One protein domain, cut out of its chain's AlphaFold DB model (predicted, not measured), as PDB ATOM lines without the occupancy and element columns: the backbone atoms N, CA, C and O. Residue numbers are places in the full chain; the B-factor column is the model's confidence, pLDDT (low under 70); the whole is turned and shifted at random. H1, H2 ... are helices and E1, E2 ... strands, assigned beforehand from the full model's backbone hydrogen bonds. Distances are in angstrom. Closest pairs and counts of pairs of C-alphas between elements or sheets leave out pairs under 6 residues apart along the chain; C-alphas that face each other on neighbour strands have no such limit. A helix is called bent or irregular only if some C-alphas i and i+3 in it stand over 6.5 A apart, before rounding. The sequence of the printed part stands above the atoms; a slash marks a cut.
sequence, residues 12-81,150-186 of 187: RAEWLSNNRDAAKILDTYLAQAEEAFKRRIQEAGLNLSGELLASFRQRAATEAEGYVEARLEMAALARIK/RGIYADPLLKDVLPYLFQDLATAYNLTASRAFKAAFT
ATOM      1  N   ARG A  12      91.331 163.096 159.018       45.41
ATOM      2  CA  ARG A  12      92.154 162.043 159.647       45.41
ATOM      3  C   ARG A  12      91.341 161.075 160.517       45.41
ATOM      4  O   ARG A  12      91.882 160.031 160.859       45.41
ATOM      5  N   ALA A  13      90.100 161.397 160.872       44.66
ATOM      6  CA  ALA A  13      89.217 160.519 161.642       44.66
ATOM      7  C   ALA A  13      88.266 159.729 160.723       44.66
ATOM      8  O   ALA A  13      87.987 158.566 160.992       44.66
ATOM      9  N   GLU A  14      87.874 160.295 159.578       46.28
ATOM     10  CA  GLU A  14      87.004 159.637 158.588       46.28
ATOM     11  C   GLU A  14      87.573 158.326 158.014       46.28
ATOM     12  O   GLU A  14      86.823 157.413 157.675       46.28
ATOM     13  N   TRP A  15      88.898 158.176 157.891       49.91
ATOM     14  CA  TRP A  15      89.488 156.894 157.465       49.91
ATOM     15  C   TRP A  15      89.568 155.864 158.603       49.91
ATOM     16  O   TRP A  15      89.677 154.676 158.320       49.91
ATOM     17  N   LEU A  16      89.494 156.300 159.870       47.94
ATOM     18  CA  LEU A  16      89.410 155.417 161.041       47.94
ATOM     19  C   LEU A  16      87.997 154.852 161.224       47.94
ATOM     20  O   LEU A  16      87.848 153.768 161.782       47.94
ATOM     21  N   SER A  17      86.972 155.567 160.750       50.41
ATOM     22  CA  SER A  17      85.569 155.137 160.800       50.41
ATOM     23  C   SER A  17      85.130 154.313 159.586       50.41
ATOM     24  O   SER A  17      84.126 153.608 159.663       50.41
ATOM     25  N   ASN A  18      85.858 154.381 158.468       56.94
ATOM     26  CA  ASN A  18      85.493 153.674 157.243       56.94
ATOM     27  C   ASN A  18      86.152 152.292 157.184       56.94
ATOM     28  O   ASN A  18      87.352 152.160 156.949       56.94
ATOM     29  N   ASN A  19      85.338 151.243 157.308       63.19
ATOM     30  CA  ASN A  19      85.747 149.838 157.211       63.19
ATOM     31  C   ASN A  19      86.119 149.387 155.775       63.19
ATOM     32  O   ASN A  19      86.012 148.206 155.442       63.19
ATOM     33  N   ARG A  20      86.603 150.296 154.920       65.75
ATOM     34  CA  ARG A  20      86.934 150.034 153.508       65.75
ATOM     35  C   ARG A  20      87.944 148.917 153.306       65.75
ATOM     36  O   ARG A  20      87.845 148.163 152.339       65.75
ATOM     37  N   ASP A  21      88.915 148.802 154.205       72.88
ATOM     38  CA  ASP A  21      89.907 147.731 154.137       72.88
ATOM     39  C   ASP A  21      89.284 146.380 154.522       72.88
ATOM     40  O   ASP A  21      89.541 145.377 153.859       72.88
ATOM     41  N   ALA A  22      88.376 146.360 155.503       72.50
ATOM     42  CA  ALA A  22      87.628 145.157 155.865       72.50
ATOM     43  C   ALA A  22      86.667 144.718 154.746       72.50
ATOM     44  O   ALA A  22      86.573 143.525 154.466       72.50
ATOM     45  N   ALA A  23      86.015 145.663 154.060       76.12
ATOM     46  CA  ALA A  23      85.149 145.388 152.912       76.12
ATOM     47  C   ALA A  23      85.915 144.743 151.746       76.12
ATOM     48  O   ALA A  23      85.493 143.708 151.232       76.12
ATOM     49  N   LYS A  24      87.094 145.271 151.394       81.06
ATOM     50  CA  LYS A  24      87.955 144.685 150.350       81.06
ATOM     51  C   LYS A  24      88.448 143.280 150.698       81.06
ATOM     52  O   LYS A  24      88.508 142.412 149.824       81.06
ATOM     53  N   ILE A  25      88.820 143.058 151.960       81.88
ATOM     54  CA  ILE A  25      89.231 141.735 152.448       81.88
ATOM     55  C   ILE A  25      88.050 140.762 152.326       81.88
ATOM     56  O   ILE A  25      88.196 139.691 151.739       81.88
ATOM     57  N   LEU A  26      86.863 141.156 152.795       80.00
ATOM     58  CA  LEU A  26      85.642 140.353 152.703       80.00
ATOM     59  C   LEU A  26      85.267 139.997 151.256       80.00
ATOM     60  O   LEU A  26      84.976 138.832 150.988       80.00
ATOM     61  N   ASP A  27      85.330 140.949 150.322       81.44
ATOM     62  CA  ASP A  27      85.061 140.702 148.897       81.44
ATOM     63  C   ASP A  27      86.036 139.681 148.294       81.44
ATOM     64  O   ASP A  27      85.639 138.781 147.549       81.44
ATOM     65  N   THR A  28      87.318 139.769 148.661       84.56
ATOM     66  CA  THR A  28      88.348 138.833 148.187       84.56
ATOM     67  C   THR A  28      88.061 137.410 148.669       84.56
ATOM     68  O   THR A  28      88.102 136.457 147.887       84.56
ATOM     69  N   TYR A  29      87.710 137.254 149.947       84.19
ATOM     70  CA  TYR A  29      87.383 135.949 150.518       84.19
ATOM     71  C   TYR A  29      86.040 135.395 150.036       84.19
ATOM     72  O   TYR A  29      85.891 134.177 149.939       84.19
ATOM     73  N   LEU A  30      85.082 136.248 149.669       83.06
ATOM     74  CA  LEU A  30      83.848 135.830 148.999       83.06
ATOM     75  C   LEU A  30      84.124 135.173 147.647       83.06
ATOM     76  O   LEU A  30      83.561 134.114 147.355       83.06
ATOM     77  N   ALA A  31      85.014 135.768 146.850       84.69
ATOM     78  CA  ALA A  31      85.417 135.207 145.566       84.69
ATOM     79  C   ALA A  31      86.115 133.848 145.735       84.69
ATOM     80  O   ALA A  31      85.768 132.883 145.050       84.69
ATOM     81  N   GLN A  32      87.030 133.746 146.704       85.62
ATOM     82  CA  GLN A  32      87.708 132.486 147.035       85.62
ATOM     83  C   GLN A  32      86.729 131.418 147.535       85.62
ATOM     84  O   GLN A  32      86.833 130.250 147.155       85.62
ATOM     85  N   ALA A  33      85.753 131.809 148.360       82.00
ATOM     86  CA  ALA A  33      84.713 130.909 148.833       82.00
ATOM     87  C   ALA A  33      83.893 130.360 147.664       82.00
ATOM     88  O   ALA A  33      83.741 129.144 147.558       82.00
ATOM     89  N   GLU A  34      83.401 131.220 146.766       84.69
ATOM     90  CA  GLU A  34      82.642 130.781 145.591       84.69
ATOM     91  C   GLU A  34      83.433 129.790 144.734       84.69
ATOM     92  O   GLU A  34      82.895 128.761 144.321       84.69
ATOM     93  N   GLU A  35      84.711 130.061 144.484       86.19
ATOM     94  CA  GLU A  35      85.558 129.163 143.706       86.19
ATOM     95  C   GLU A  35      85.744 127.808 144.406       86.19
ATOM     96  O   GLU A  35      85.568 126.753 143.788       86.19
ATOM     97  N   ALA A  36      86.003 127.818 145.717       82.81
ATOM     98  CA  ALA A  36      86.117 126.605 146.519       82.81
ATOM     99  C   ALA A  36      84.814 125.784 146.509       82.81
ATOM    100  O   ALA A  36      84.854 124.554 146.382       82.81
ATOM    101  N   PHE A  37      83.657 126.451 146.569       78.69
ATOM    102  CA  PHE A  37      82.343 125.823 146.433       78.69
ATOM    103  C   PHE A  37      82.148 125.185 145.060       78.69
ATOM    104  O   PHE A  37      81.778 124.011 144.974       78.69
ATOM    105  N   LYS A  38      82.418 125.929 143.983       80.00
ATOM    106  CA  LYS A  38      82.289 125.430 142.609       80.00
ATOM    107  C   LYS A  38      83.175 124.209 142.379       80.00
ATOM    108  O   LYS A  38      82.688 123.206 141.854       80.00
ATOM    109  N   ARG A  39      84.428 124.253 142.840       82.56
ATOM    110  CA  ARG A  39      85.377 123.136 142.742       82.56
ATOM    111  C   ARG A  39      84.859 121.888 143.459       82.56
ATOM    112  O   ARG A  39      84.776 120.826 142.853       82.56
ATOM    113  N   ARG A  40      84.416 122.012 144.712       76.12
ATOM    114  CA  ARG A  40      83.899 120.874 145.500       76.12
ATOM    115  C   ARG A  40      82.610 120.289 144.919       76.12
ATOM    116  O   ARG A  40      82.403 119.080 144.975       76.12
ATOM    117  N   ILE A  41      81.746 121.122 144.337       73.94
ATOM    118  CA  ILE A  41      80.539 120.678 143.620       73.94
ATOM    119  C   ILE A  41      80.906 119.864 142.373       73.94
ATOM    120  O   ILE A  41      80.257 118.855 142.087       73.94
ATOM    121  N   GLN A  42      81.940 120.286 141.644       75.25
ATOM    122  CA  GLN A  42      82.452 119.565 140.479       75.25
ATOM    123  C   GLN A  42      83.103 118.236 140.878       75.25
ATOM    124  O   GLN A  42      82.733 117.203 140.327       75.25
ATOM    125  N   GLU A  43      83.987 118.239 141.879       73.25
ATOM    126  CA  GLU A  43      84.628 117.033 142.429       73.25
ATOM    127  C   GLU A  43      83.599 116.015 142.938       73.25
ATOM    128  O   GLU A  43      83.741 114.812 142.735       73.25
ATOM    129  N   ALA A  44      82.520 116.494 143.561       67.31
ATOM    130  CA  ALA A  44      81.437 115.649 144.050       67.31
ATOM    131  C   ALA A  44      80.477 115.163 142.943       67.31
ATOM    132  O   ALA A  44      79.482 114.502 143.254       67.31
ATOM    133  N   GLY A  45      80.710 115.513 141.671       63.97
ATOM    134  CA  GLY A  45      79.842 115.130 140.552       63.97
ATOM    135  C   GLY A  45      78.419 115.697 140.664       63.97
ATOM    136  O   GLY A  45      77.453 115.123 140.152       63.97
ATOM    137  N   LEU A  46      78.247 116.813 141.375       64.44
ATOM    138  CA  LEU A  46      76.936 117.424 141.606       64.44
ATOM    139  C   LEU A  46      76.489 118.322 140.448       64.44
ATOM    140  O   LEU A  46      75.317 118.696 140.388       64.44
ATOM    141  N   ASN A  47      77.380 118.597 139.496       65.62
ATOM    142  CA  ASN A  47      77.118 119.409 138.316       65.62
ATOM    143  C   ASN A  47      76.382 118.616 137.217       65.62
ATOM    144  O   ASN A  47      77.008 118.096 136.300       65.62
ATOM    145  N   LEU A  48      75.057 118.488 137.331       56.41
ATOM    146  CA  LEU A  48      74.248 117.769 136.334       56.41
ATOM    147  C   LEU A  48      73.791 118.666 135.170       56.41
ATOM    148  O   LEU A  48      73.833 118.249 134.019       56.41
ATOM    149  N   SER A  49      73.336 119.886 135.466       60.44
ATOM    150  CA  SER A  49      72.764 120.820 134.481       60.44
ATOM    151  C   SER A  49      73.583 122.100 134.292       60.44
ATOM    152  O   SER A  49      73.199 122.943 133.487       60.44
ATOM    153  N   GLY A  50      74.675 122.310 135.037       61.50
ATOM    154  CA  GLY A  50      75.369 123.607 135.085       61.50
ATOM    155  C   GLY A  50      74.636 124.672 135.905       61.50
ATOM    156  O   GLY A  50      75.275 125.571 136.443       61.50
ATOM    157  N   GLU A  51      73.319 124.542 136.084       63.91
ATOM    158  CA  GLU A  51      72.463 125.525 136.763       63.91
ATOM    159  C   GLU A  51      72.892 125.782 138.207       63.91
ATOM    160  O   GLU A  51      72.844 126.918 138.663       63.91
ATOM    161  N   LEU A  52      73.364 124.754 138.921       67.62
ATOM    162  CA  LEU A  52      73.872 124.912 140.286       67.62
ATOM    163  C   LEU A  52      75.105 125.825 140.318       67.62
ATOM    164  O   LEU A  52      75.153 126.759 141.114       67.62
ATOM    165  N   LEU A  53      76.067 125.598 139.419       71.94
ATOM    166  CA  LEU A  53      77.267 126.433 139.305       71.94
ATOM    167  C   LEU A  53      76.936 127.847 138.815       71.94
ATOM    168  O   LEU A  53      77.573 128.805 139.244       71.94
ATOM    169  N   ALA A  54      75.934 127.978 137.947       73.62
ATOM    170  CA  ALA A  54      75.443 129.261 137.453       73.62
ATOM    171  C   ALA A  54      74.572 130.016 138.476       73.62
ATOM    172  O   ALA A  54      74.260 131.186 138.272       73.62
ATOM    173  N   SER A  55      74.157 129.361 139.567       72.00
ATOM    174  CA  SER A  55      73.257 129.946 140.564       72.00
ATOM    175  C   SER A  55      73.946 130.723 141.681       72.00
ATOM    176  O   SER A  55      73.254 131.371 142.469       72.00
ATOM    177  N   PHE A  56      75.274 130.647 141.763       78.31
ATOM    178  CA  PHE A  56      76.038 131.424 142.729       78.31
ATOM    179  C   PHE A  56      75.901 132.914 142.419       78.31
ATOM    180  O   PHE A  56      76.083 133.351 141.282       78.31
ATOM    181  N   ARG A  57      75.542 133.689 143.440       80.69
ATOM    182  CA  ARG A  57      75.469 135.145 143.390       80.69
ATOM    183  C   ARG A  57      76.231 135.722 144.567       80.69
ATOM    184  O   ARG A  57      75.885 135.467 145.718       80.69
ATOM    185  N   GLN A  58      77.232 136.534 144.270       78.88
ATOM    186  CA  GLN A  58      77.901 137.359 145.266       78.88
ATOM    187  C   GLN A  58      77.128 138.661 145.427       78.88
ATOM    188  O   GLN A  58      76.717 139.278 144.441       78.88
ATOM    189  N   ARG A  59      76.950 139.095 146.671       76.19
ATOM    190  CA  ARG A  59      76.673 140.492 146.986       76.19
ATOM    191  C   ARG A  59      77.940 141.076 147.582       76.19
ATOM    192  O   ARG A  59      78.440 140.540 148.572       76.19
ATOM    193  N   ALA A  60      78.423 142.138 146.942       71.50
ATOM    194  CA  ALA A  60      79.576 142.898 147.400       71.50
ATOM    195  C   ALA A  60      79.382 143.354 148.848       71.50
ATOM    196  O   ALA A  60      78.245 143.550 149.295       71.50
ATOM    197  N   ALA A  61      80.495 143.524 149.550       72.94
ATOM    198  CA  ALA A  61      80.520 143.994 150.916       72.94
ATOM    199  C   ALA A  61      79.807 145.353 151.031       72.94
ATOM    200  O   ALA A  61      80.228 146.356 150.456       72.94
ATOM    201  N   THR A  62      78.699 145.383 151.767       70.19
ATOM    202  CA  THR A  62      77.993 146.613 152.117       70.19
ATOM    203  C   THR A  62      78.506 147.120 153.454       70.19
ATOM    204  O   THR A  62      78.444 146.410 154.461       70.19
ATOM    205  N   GLU A  63      79.005 148.354 153.451       66.12
ATOM    206  CA  GLU A  63      79.371 149.098 154.654       66.12
ATOM    207  C   GLU A  63      78.117 149.767 155.233       66.12
ATOM    208  O   GLU A  63      77.403 150.487 154.532       66.12
ATOM    209  N   ALA A  64      77.843 149.519 156.510       69.06
ATOM    210  CA  ALA A  64      76.803 150.189 157.282       69.06
ATOM    211  C   ALA A  64      77.388 150.677 158.617       69.06
ATOM    212  O   ALA A  64      78.508 150.312 158.984       69.06
ATOM    213  N   GLU A  65      76.647 151.507 159.357       69.75
ATOM    214  CA  GLU A  65      77.112 152.028 160.648       69.75
ATOM    215  C   GLU A  65      77.436 150.880 161.621       69.75
ATOM    216  O   GLU A  65      76.554 150.193 162.135       69.75
ATOM    217  N   GLY A  66      78.734 150.661 161.852       67.12
ATOM    218  CA  GLY A  66      79.253 149.680 162.804       67.12
ATOM    219  C   GLY A  66      79.436 148.250 162.282       67.12
ATOM    220  O   GLY A  66      79.896 147.408 163.052       67.12
ATOM    221  N   TYR A  67      79.133 147.944 161.014       67.31
ATOM    222  CA  TYR A  67      79.385 146.608 160.459       67.31
ATOM    223  C   TYR A  67      79.671 146.608 158.954       67.31
ATOM    224  O   TYR A  67      79.257 147.493 158.208       67.31
ATOM    225  N   VAL A  68      80.377 145.567 158.510       73.06
ATOM    226  CA  VAL A  68      80.522 145.220 157.094       73.06
ATOM    227  C   VAL A  68      79.891 143.861 156.882       73.06
ATOM    228  O   VAL A  68      80.225 142.899 157.576       73.06
ATOM    229  N   GLU A  69      78.975 143.782 155.929       75.38
ATOM    230  CA  GLU A  69      78.306 142.540 155.571       75.38
ATOM    231  C   GLU A  69      78.604 142.180 154.124       75.38
ATOM    232  O   GLU A  69      78.467 143.013 153.237       75.38
ATOM    233  N   ALA A  70      78.946 140.919 153.879       74.94
ATOM    234  CA  ALA A  70      79.160 140.387 152.545       74.94
ATOM    235  C   ALA A  70      78.433 139.033 152.433       74.94
ATOM    236  O   ALA A  70      78.443 138.247 153.385       74.94
ATOM    237  N   ARG A  71      77.745 138.762 151.312       76.00
ATOM    238  CA  ARG A  71      76.876 137.573 151.176       76.00
ATOM    239  C   ARG A  71      77.186 136.762 149.923       76.00
ATOM    240  O   ARG A  71      77.261 137.309 148.828       76.00
ATOM    241  N   LEU A  72      77.249 135.440 150.085       75.75
ATOM    242  CA  LEU A  72      77.205 134.475 148.988       75.75
ATOM    243  C   LEU A  72      75.850 133.769 149.003       75.75
ATOM    244  O   LEU A  72      75.522 133.048 149.945       75.75
ATOM    245  N   GLU A  73      75.061 133.977 147.958       74.56
ATOM    246  CA  GLU A  73      73.751 133.362 147.772       74.56
ATOM    247  C   GLU A  73      73.842 132.266 146.700       74.56
ATOM    248  O   GLU A  73      74.567 132.381 145.715       74.56
ATOM    249  N   MET A  74      73.090 131.184 146.884       70.25
ATOM    250  CA  MET A  74      72.980 130.069 145.940       70.25
ATOM    251  C   MET A  74      71.495 129.755 145.755       70.25
ATOM    252  O   MET A  74      70.733 129.773 146.727       70.25
ATOM    253  N   ALA A  75      71.060 129.451 144.527       63.41
ATOM    254  CA  ALA A  75      69.666 129.074 144.310       63.41
ATOM    255  C   ALA A  75      69.335 127.776 145.058       63.41
ATOM    256  O   ALA A  75      70.111 126.820 145.081       63.41
ATOM    257  N   ALA A  76      68.120 127.704 145.608       49.56
ATOM    258  CA  ALA A  76      67.627 126.567 146.390       49.56
ATOM    259  C   ALA A  76      67.585 125.219 145.631       49.56
ATOM    260  O   ALA A  76      67.205 124.207 146.216       49.56
ATOM    261  N   LEU A  77      67.983 125.183 144.354       46.16
ATOM    262  CA  LEU A  77      68.113 123.992 143.506       46.16
ATOM    263  C   LEU A  77      69.124 122.965 144.038       46.16
ATOM    264  O   LEU A  77      69.024 121.785 143.698       46.16
ATOM    265  N   ALA A  78      69.997 123.364 144.968       44.34
ATOM    266  CA  ALA A  78      70.772 122.433 145.783       44.34
ATOM    267  C   ALA A  78      69.869 121.397 146.505       44.34
ATOM    268  O   ALA A  78      70.261 120.246 146.686       44.34
ATOM    269  N   ARG A  79      68.594 121.727 146.798       44.00
ATOM    270  CA  ARG A  79      67.635 120.853 147.511       44.00
ATOM    271  C   ARG A  79      67.334 119.519 146.838       44.00
ATOM    272  O   ARG A  79      67.053 118.571 147.558       44.00
ATOM    273  N   ILE A  80      67.388 119.384 145.512       42.03
ATOM    274  CA  ILE A  80      66.998 118.104 144.883       42.03
ATOM    275  C   ILE A  80      68.042 117.003 145.169       42.03
ATOM    276  O   ILE A  80      67.678 115.834 145.270       42.03
ATOM    277  N   LYS A  81      69.314 117.372 145.401       44.16
ATOM    278  CA  LYS A  81      70.389 116.458 145.846       44.16
ATOM    279  C   LYS A  81      70.826 116.657 147.318       44.16
ATOM    280  O   LYS A  81      71.566 115.821 147.837       44.16
ATOM    281  N   ARG A 150      78.045 115.511 155.263       57.78
ATOM    282  CA  ARG A 150      77.442 116.861 155.299       57.78
ATOM    283  C   ARG A 150      78.390 118.007 154.912       57.78
ATOM    284  O   ARG A 150      77.935 119.137 154.774       57.78
ATOM    285  N   GLY A 151      79.687 117.741 154.766       60.94
ATOM    286  CA  GLY A 151      80.713 118.788 154.732       60.94
ATOM    287  C   GLY A 151      80.919 119.486 153.389       60.94
ATOM    288  O   GLY A 151      81.708 120.412 153.323       60.94
ATOM    289  N   ILE A 152      80.233 119.100 152.309       62.50
ATOM    290  CA  ILE A 152      80.523 119.645 150.965       62.50
ATOM    291  C   ILE A 152      80.290 121.163 150.887       62.50
ATOM    292  O   ILE A 152      80.985 121.837 150.134       62.50
ATOM    293  N   TYR A 153      79.379 121.699 151.707       61.94
ATOM    294  CA  TYR A 153      79.082 123.133 151.733       61.94
ATOM    295  C   TYR A 153      79.658 123.875 152.946       61.94
ATOM    296  O   TYR A 153      79.938 125.064 152.874       61.94
ATOM    297  N   ALA A 154      79.834 123.198 154.080       64.31
ATOM    298  CA  ALA A 154      80.342 123.845 155.290       64.31
ATOM    299  C   ALA A 154      81.873 123.781 155.382       64.31
ATOM    300  O   ALA A 154      82.499 124.728 155.847       64.31
ATOM    301  N   ASP A 155      82.488 122.690 154.918       70.50
ATOM    302  CA  ASP A 155      83.931 122.495 155.039       70.50
ATOM    303  C   ASP A 155      84.759 123.495 154.240       70.50
ATOM    304  O   ASP A 155      85.771 123.925 154.787       70.50
ATOM    305  N   PRO A 156      84.397 123.878 152.998       71.62
ATOM    306  CA  PRO A 156      85.201 124.840 152.252       71.62
ATOM    307  C   PRO A 156      85.266 126.184 152.981       71.62
ATOM    308  O   PRO A 156      86.333 126.766 153.121       71.62
ATOM    309  N   LEU A 157      84.146 126.630 153.556       73.31
ATOM    310  CA  LEU A 157      84.126 127.828 154.392       73.31
ATOM    311  C   LEU A 157      84.953 127.645 155.666       73.31
ATOM    312  O   LEU A 157      85.831 128.452 155.950       73.31
ATOM    313  N   LEU A 158      84.682 126.590 156.435       74.94
ATOM    314  CA  LEU A 158      85.278 126.395 157.759       74.94
ATOM    315  C   LEU A 158      86.778 126.092 157.721       74.94
ATOM    316  O   LEU A 158      87.486 126.476 158.646       74.94
ATOM    317  N   LYS A 159      87.249 125.381 156.696       78.44
ATOM    318  CA  LYS A 159      88.638 124.911 156.606       78.44
ATOM    319  C   LYS A 159      89.482 125.768 155.674       78.44
ATOM    320  O   LYS A 159      90.638 126.021 155.996       78.44
ATOM    321  N   ASP A 160      88.910 126.216 154.558       78.81
ATOM    322  CA  ASP A 160      89.696 126.798 153.467       78.81
ATOM    323  C   ASP A 160      89.610 128.341 153.438       78.81
ATOM    324  O   ASP A 160      90.504 128.974 152.889       78.81
ATOM    325  N   VAL A 161      88.581 128.958 154.044       81.25
ATOM    326  CA  VAL A 161      88.310 130.410 153.923       81.25
ATOM    327  C   VAL A 161      88.333 131.143 155.266       81.25
ATOM    328  O   VAL A 161      89.098 132.088 155.446       81.25
ATOM    329  N   LEU A 162      87.509 130.719 156.229       80.56
ATOM    330  CA  LEU A 162      87.304 131.433 157.493       80.56
ATOM    331  C   LEU A 162      88.579 131.610 158.335       80.56
ATOM    332  O   LEU A 162      88.764 132.711 158.857       80.56
ATOM    333  N   PRO A 163      89.473 130.608 158.478       85.25
ATOM    334  CA  PRO A 163      90.682 130.776 159.282       85.25
ATOM    335  C   PRO A 163      91.570 131.922 158.782       85.25
ATOM    336  O   PRO A 163      92.030 132.737 159.579       85.25
ATOM    337  N   TYR A 164      91.751 132.018 157.463       86.00
ATOM    338  CA  TYR A 164      92.569 133.058 156.846       86.00
ATOM    339  C   TYR A 164      91.872 134.419 156.875       86.00
ATOM    340  O   TYR A 164      92.502 135.410 157.228       86.00
ATOM    341  N   LEU A 165      90.554 134.463 156.632       82.75
ATOM    342  CA  LEU A 165      89.763 135.690 156.756       82.75
ATOM    343  C   LEU A 165      89.925 136.335 158.138       82.75
ATOM    344  O   LEU A 165      90.167 137.536 158.237       82.75
ATOM    345  N   PHE A 166      89.797 135.552 159.215       81.69
ATOM    346  CA  PHE A 166      89.932 136.090 160.571       81.69
ATOM    347  C   PHE A 166      91.355 136.561 160.874       81.69
ATOM    348  O   PHE A 166      91.524 137.572 161.555       81.69
ATOM    349  N   GLN A 167      92.367 135.864 160.358       84.75
ATOM    350  CA  GLN A 167      93.762 136.262 160.518       84.75
ATOM    351  C   GLN A 167      94.067 137.582 159.790       84.75
ATOM    352  O   GLN A 167      94.682 138.482 160.373       84.75
ATOM    353  N   ASP A 168      93.592 137.732 158.556       84.12
ATOM    354  CA  ASP A 168      93.814 138.928 157.741       84.12
ATOM    355  C   ASP A 168      93.036 140.131 158.281       84.12
ATOM    356  O   ASP A 168      93.589 141.229 158.385       84.12
ATOM    357  N   LEU A 169      91.794 139.921 158.733       81.75
ATOM    358  CA  LEU A 169      91.025 140.952 159.429       81.75
ATOM    359  C   LEU A 169      91.731 141.403 160.709       81.75
ATOM    360  O   LEU A 169      91.916 142.601 160.905       81.75
ATOM    361  N   ALA A 170      92.171 140.473 161.563       80.25
ATOM    362  CA  ALA A 170      92.896 140.819 162.786       80.25
ATOM    363  C   ALA A 170      94.167 141.631 162.487       80.25
ATOM    364  O   ALA A 170      94.449 142.624 163.159       80.25
ATOM    365  N   THR A 171      94.907 141.252 161.443       83.88
ATOM    366  CA  THR A 171      96.103 141.979 160.999       83.88
ATOM    367  C   THR A 171      95.762 143.397 160.539       83.88
ATOM    368  O   THR A 171      96.409 144.354 160.972       83.88
ATOM    369  N   ALA A 172      94.719 143.554 159.720       80.94
ATOM    370  CA  ALA A 172      94.260 144.854 159.243       80.94
ATOM    371  C   ALA A 172      93.799 145.761 160.397       80.94
ATOM    372  O   ALA A 172      94.236 146.910 160.486       80.94
ATOM    373  N   TYR A 173      93.000 145.237 161.333       78.38
ATOM    374  CA  TYR A 173      92.544 145.989 162.506       78.38
ATOM    375  C   TYR A 173      93.704 146.428 163.403       78.38
ATOM    376  O   TYR A 173      93.760 147.594 163.793       78.38
ATOM    377  N   ASN A 174      94.663 145.543 163.688       81.94
ATOM    378  CA  ASN A 174      95.837 145.882 164.499       81.94
ATOM    379  C   ASN A 174      96.677 146.990 163.856       81.94
ATOM    380  O   ASN A 174      97.189 147.874 164.545       81.94
ATOM    381  N   LEU A 175      96.808 146.968 162.531       81.38
ATOM    382  CA  LEU A 175      97.569 147.957 161.781       81.38
ATOM    383  C   LEU A 175      96.860 149.320 161.757       81.38
ATOM    384  O   LEU A 175      97.504 150.351 161.961       81.38
ATOM    385  N   THR A 176      95.537 149.330 161.594       79.69
ATOM    386  CA  THR A 176      94.710 150.539 161.713       79.69
ATOM    387  C   THR A 176      94.764 151.115 163.127       79.69
ATOM    388  O   THR A 176      95.054 152.300 163.286       79.69
ATOM    389  N   ALA A 177      94.600 150.281 164.158       78.44
ATOM    390  CA  ALA A 177      94.709 150.693 165.556       78.44
ATOM    391  C   ALA A 177      96.099 151.264 165.877       78.44
ATOM    392  O   ALA A 177      96.206 152.317 166.499       78.44
ATOM    393  N   SER A 178      97.170 150.632 165.388       81.12
ATOM    394  CA  SER A 178      98.545 151.112 165.588       81.12
ATOM    395  C   SER A 178      98.795 152.463 164.914       81.12
ATOM    396  O   SER A 178      99.473 153.326 165.472       81.12
ATOM    397  N   ARG A 179      98.236 152.676 163.716       79.31
ATOM    398  CA  ARG A 179      98.298 153.964 163.009       79.31
ATOM    399  C   ARG A 179      97.513 155.052 163.744       79.31
ATOM    400  O   ARG A 179      98.021 156.163 163.865       79.31
ATOM    401  N   ALA A 180      96.321 154.725 164.246       76.25
ATOM    402  CA  ALA A 180      95.492 155.626 165.045       76.25
ATOM    403  C   ALA A 180      96.207 156.032 166.337       76.25
ATOM    404  O   ALA A 180      96.322 157.216 166.639       76.25
ATOM    405  N   PHE A 181      96.759 155.041 167.043       78.19
ATOM    406  CA  PHE A 181      97.557 155.241 168.242       78.19
ATOM    407  C   PHE A 181      98.735 156.163 167.942       78.19
ATOM    408  O   PHE A 181      98.861 157.207 168.565       78.19
ATOM    409  N   LYS A 182      99.550 155.851 166.927       80.06
ATOM    410  CA  LYS A 182     100.673 156.710 166.543       80.06
ATOM    411  C   LYS A 182     100.216 158.150 166.305       80.06
ATOM    412  O   LYS A 182     100.809 159.048 166.886       80.06
ATOM    413  N   ALA A 183      99.163 158.356 165.513       78.75
ATOM    414  CA  ALA A 183      98.631 159.683 165.211       78.75
ATOM    415  C   ALA A 183      98.175 160.451 166.463       78.75
ATOM    416  O   ALA A 183      98.430 161.645 166.543       78.75
ATOM    417  N   ALA A 184      97.574 159.775 167.446       78.12
ATOM    418  CA  ALA A 184      97.141 160.386 168.705       78.12
ATOM    419  C   ALA A 184      98.303 160.854 169.606       78.12
ATOM    420  O   ALA A 184      98.099 161.707 170.461       78.12
ATOM    421  N   PHE A 185      99.506 160.303 169.419       80.50
ATOM    422  CA  PHE A 185     100.709 160.633 170.195       80.50
ATOM    423  C   PHE A 185     101.788 161.361 169.370       80.50
ATOM    424  O   PHE A 185     102.929 161.450 169.819       80.50
ATOM    425  N   THR A 186     101.478 161.825 168.149       75.62
ATOM    426  CA  THR A 186     102.406 162.645 167.334       75.62
ATOM    427  C   THR A 186     102.024 164.126 167.224       75.62
ATOM    428  O   THR A 186     102.652 164.833 166.435       75.62
TER     429      THR A 186
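This is residues 12 to 81 and 150 to 186 of the 187 residues of an uncharacterized protein of Spirosoma sp. 48-14 (UniProt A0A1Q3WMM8). Two long helices, H2 and the bent helix H5, run side by side in opposite directions, and a hairpin of two strands, E1 and E2, packs along H2 on the side away from H5, which leaves H2 in the middle of a long rod. The short helix H1 sits towards one end of the rod, while the short helices H3 and H4 sit beyond the hairpin's open end. The 107 printed residues hold, in chain order, H1, H2, H3, E1, E2, H4 and H5; the sheet has the order E1 - E2, antiparallel, and the class is mostly helix. The whole is loose, with a radius of gyration of the C-alphas of 17.7 A and spans of 61 by 23 by 16 A.

Find C-alpha 12 at (92.154, 162.043, 159.647), where H1 begins; it covers residues 12 to 17 and is neither bent nor irregular, but only just: C-alphas 12 and 15 are 6.2 A apart. H2 starts at C-alpha 20 at (86.934, 150.034, 153.508) and runs 34.9 A to residue 43. Next come H3, residues 51 to 54, E1, residues 57 to 64 over 20.5 A, and E2, residues 67 to 73 over 19.2 A. H4, residues 76 to 81, is neither bent nor irregular, but only just: C-alphas 77 and 80 are 6.1 A apart. By its hydrogen bonds H5 was assigned as one helix, residues 151 to 184, but it is bent: C-alphas 160 and 163 are 7.1 A apart. Its arms are H5a, residues 151 to 160, and H5b, residues 163 to 184, which runs 31.7 A to C-alpha 184 at (97.141, 160.386, 168.705).

Look first at H1: it is close to but not clearly touching H5b, with the C-alphas of Leu 16 and Thr 176 closest at 7.2 A. H2 touches H5b with its residues 21 to 29, opposite ways at a shallow tilt of 7 degrees; Ala 22 and Leu 169 have the closest C-alphas, 6.5 A apart. With residues 33 to 41 H2 touches H5a, closest at the C-alphas of Ala 36 and Pro 156, 6.1 A. The closest C-alphas of H2 and E1 are those of Ala 23 and Ala 61, 5.2 A. In the hairpin of E1 and E2, N 59 and O 71 are within hydrogen-bond range at 2.8 A. Every O i to N i+4 pair is within range in H2 and H5b, against 4 of 6 in H5a, 1 of 2 in H1, and 0 of 2 in H4, where 3 of 3 O i to N i+3 pairs are; H3 is too short for an i+4 pair.

The two C-alphas farthest apart, those of Leu 48 and Thr 186, are 61.4 A from each other. Residues 82 to 149 are not printed, and C-alphas 81 and 150 are 11.8 A apart across this cut. Of the links printed whole, none is long. Mean pLDDT of the printed part is 71.8, with residues 12 to 20, 44 to 52, 63 to 67, 75 to 81 and 150 to 154 under 70.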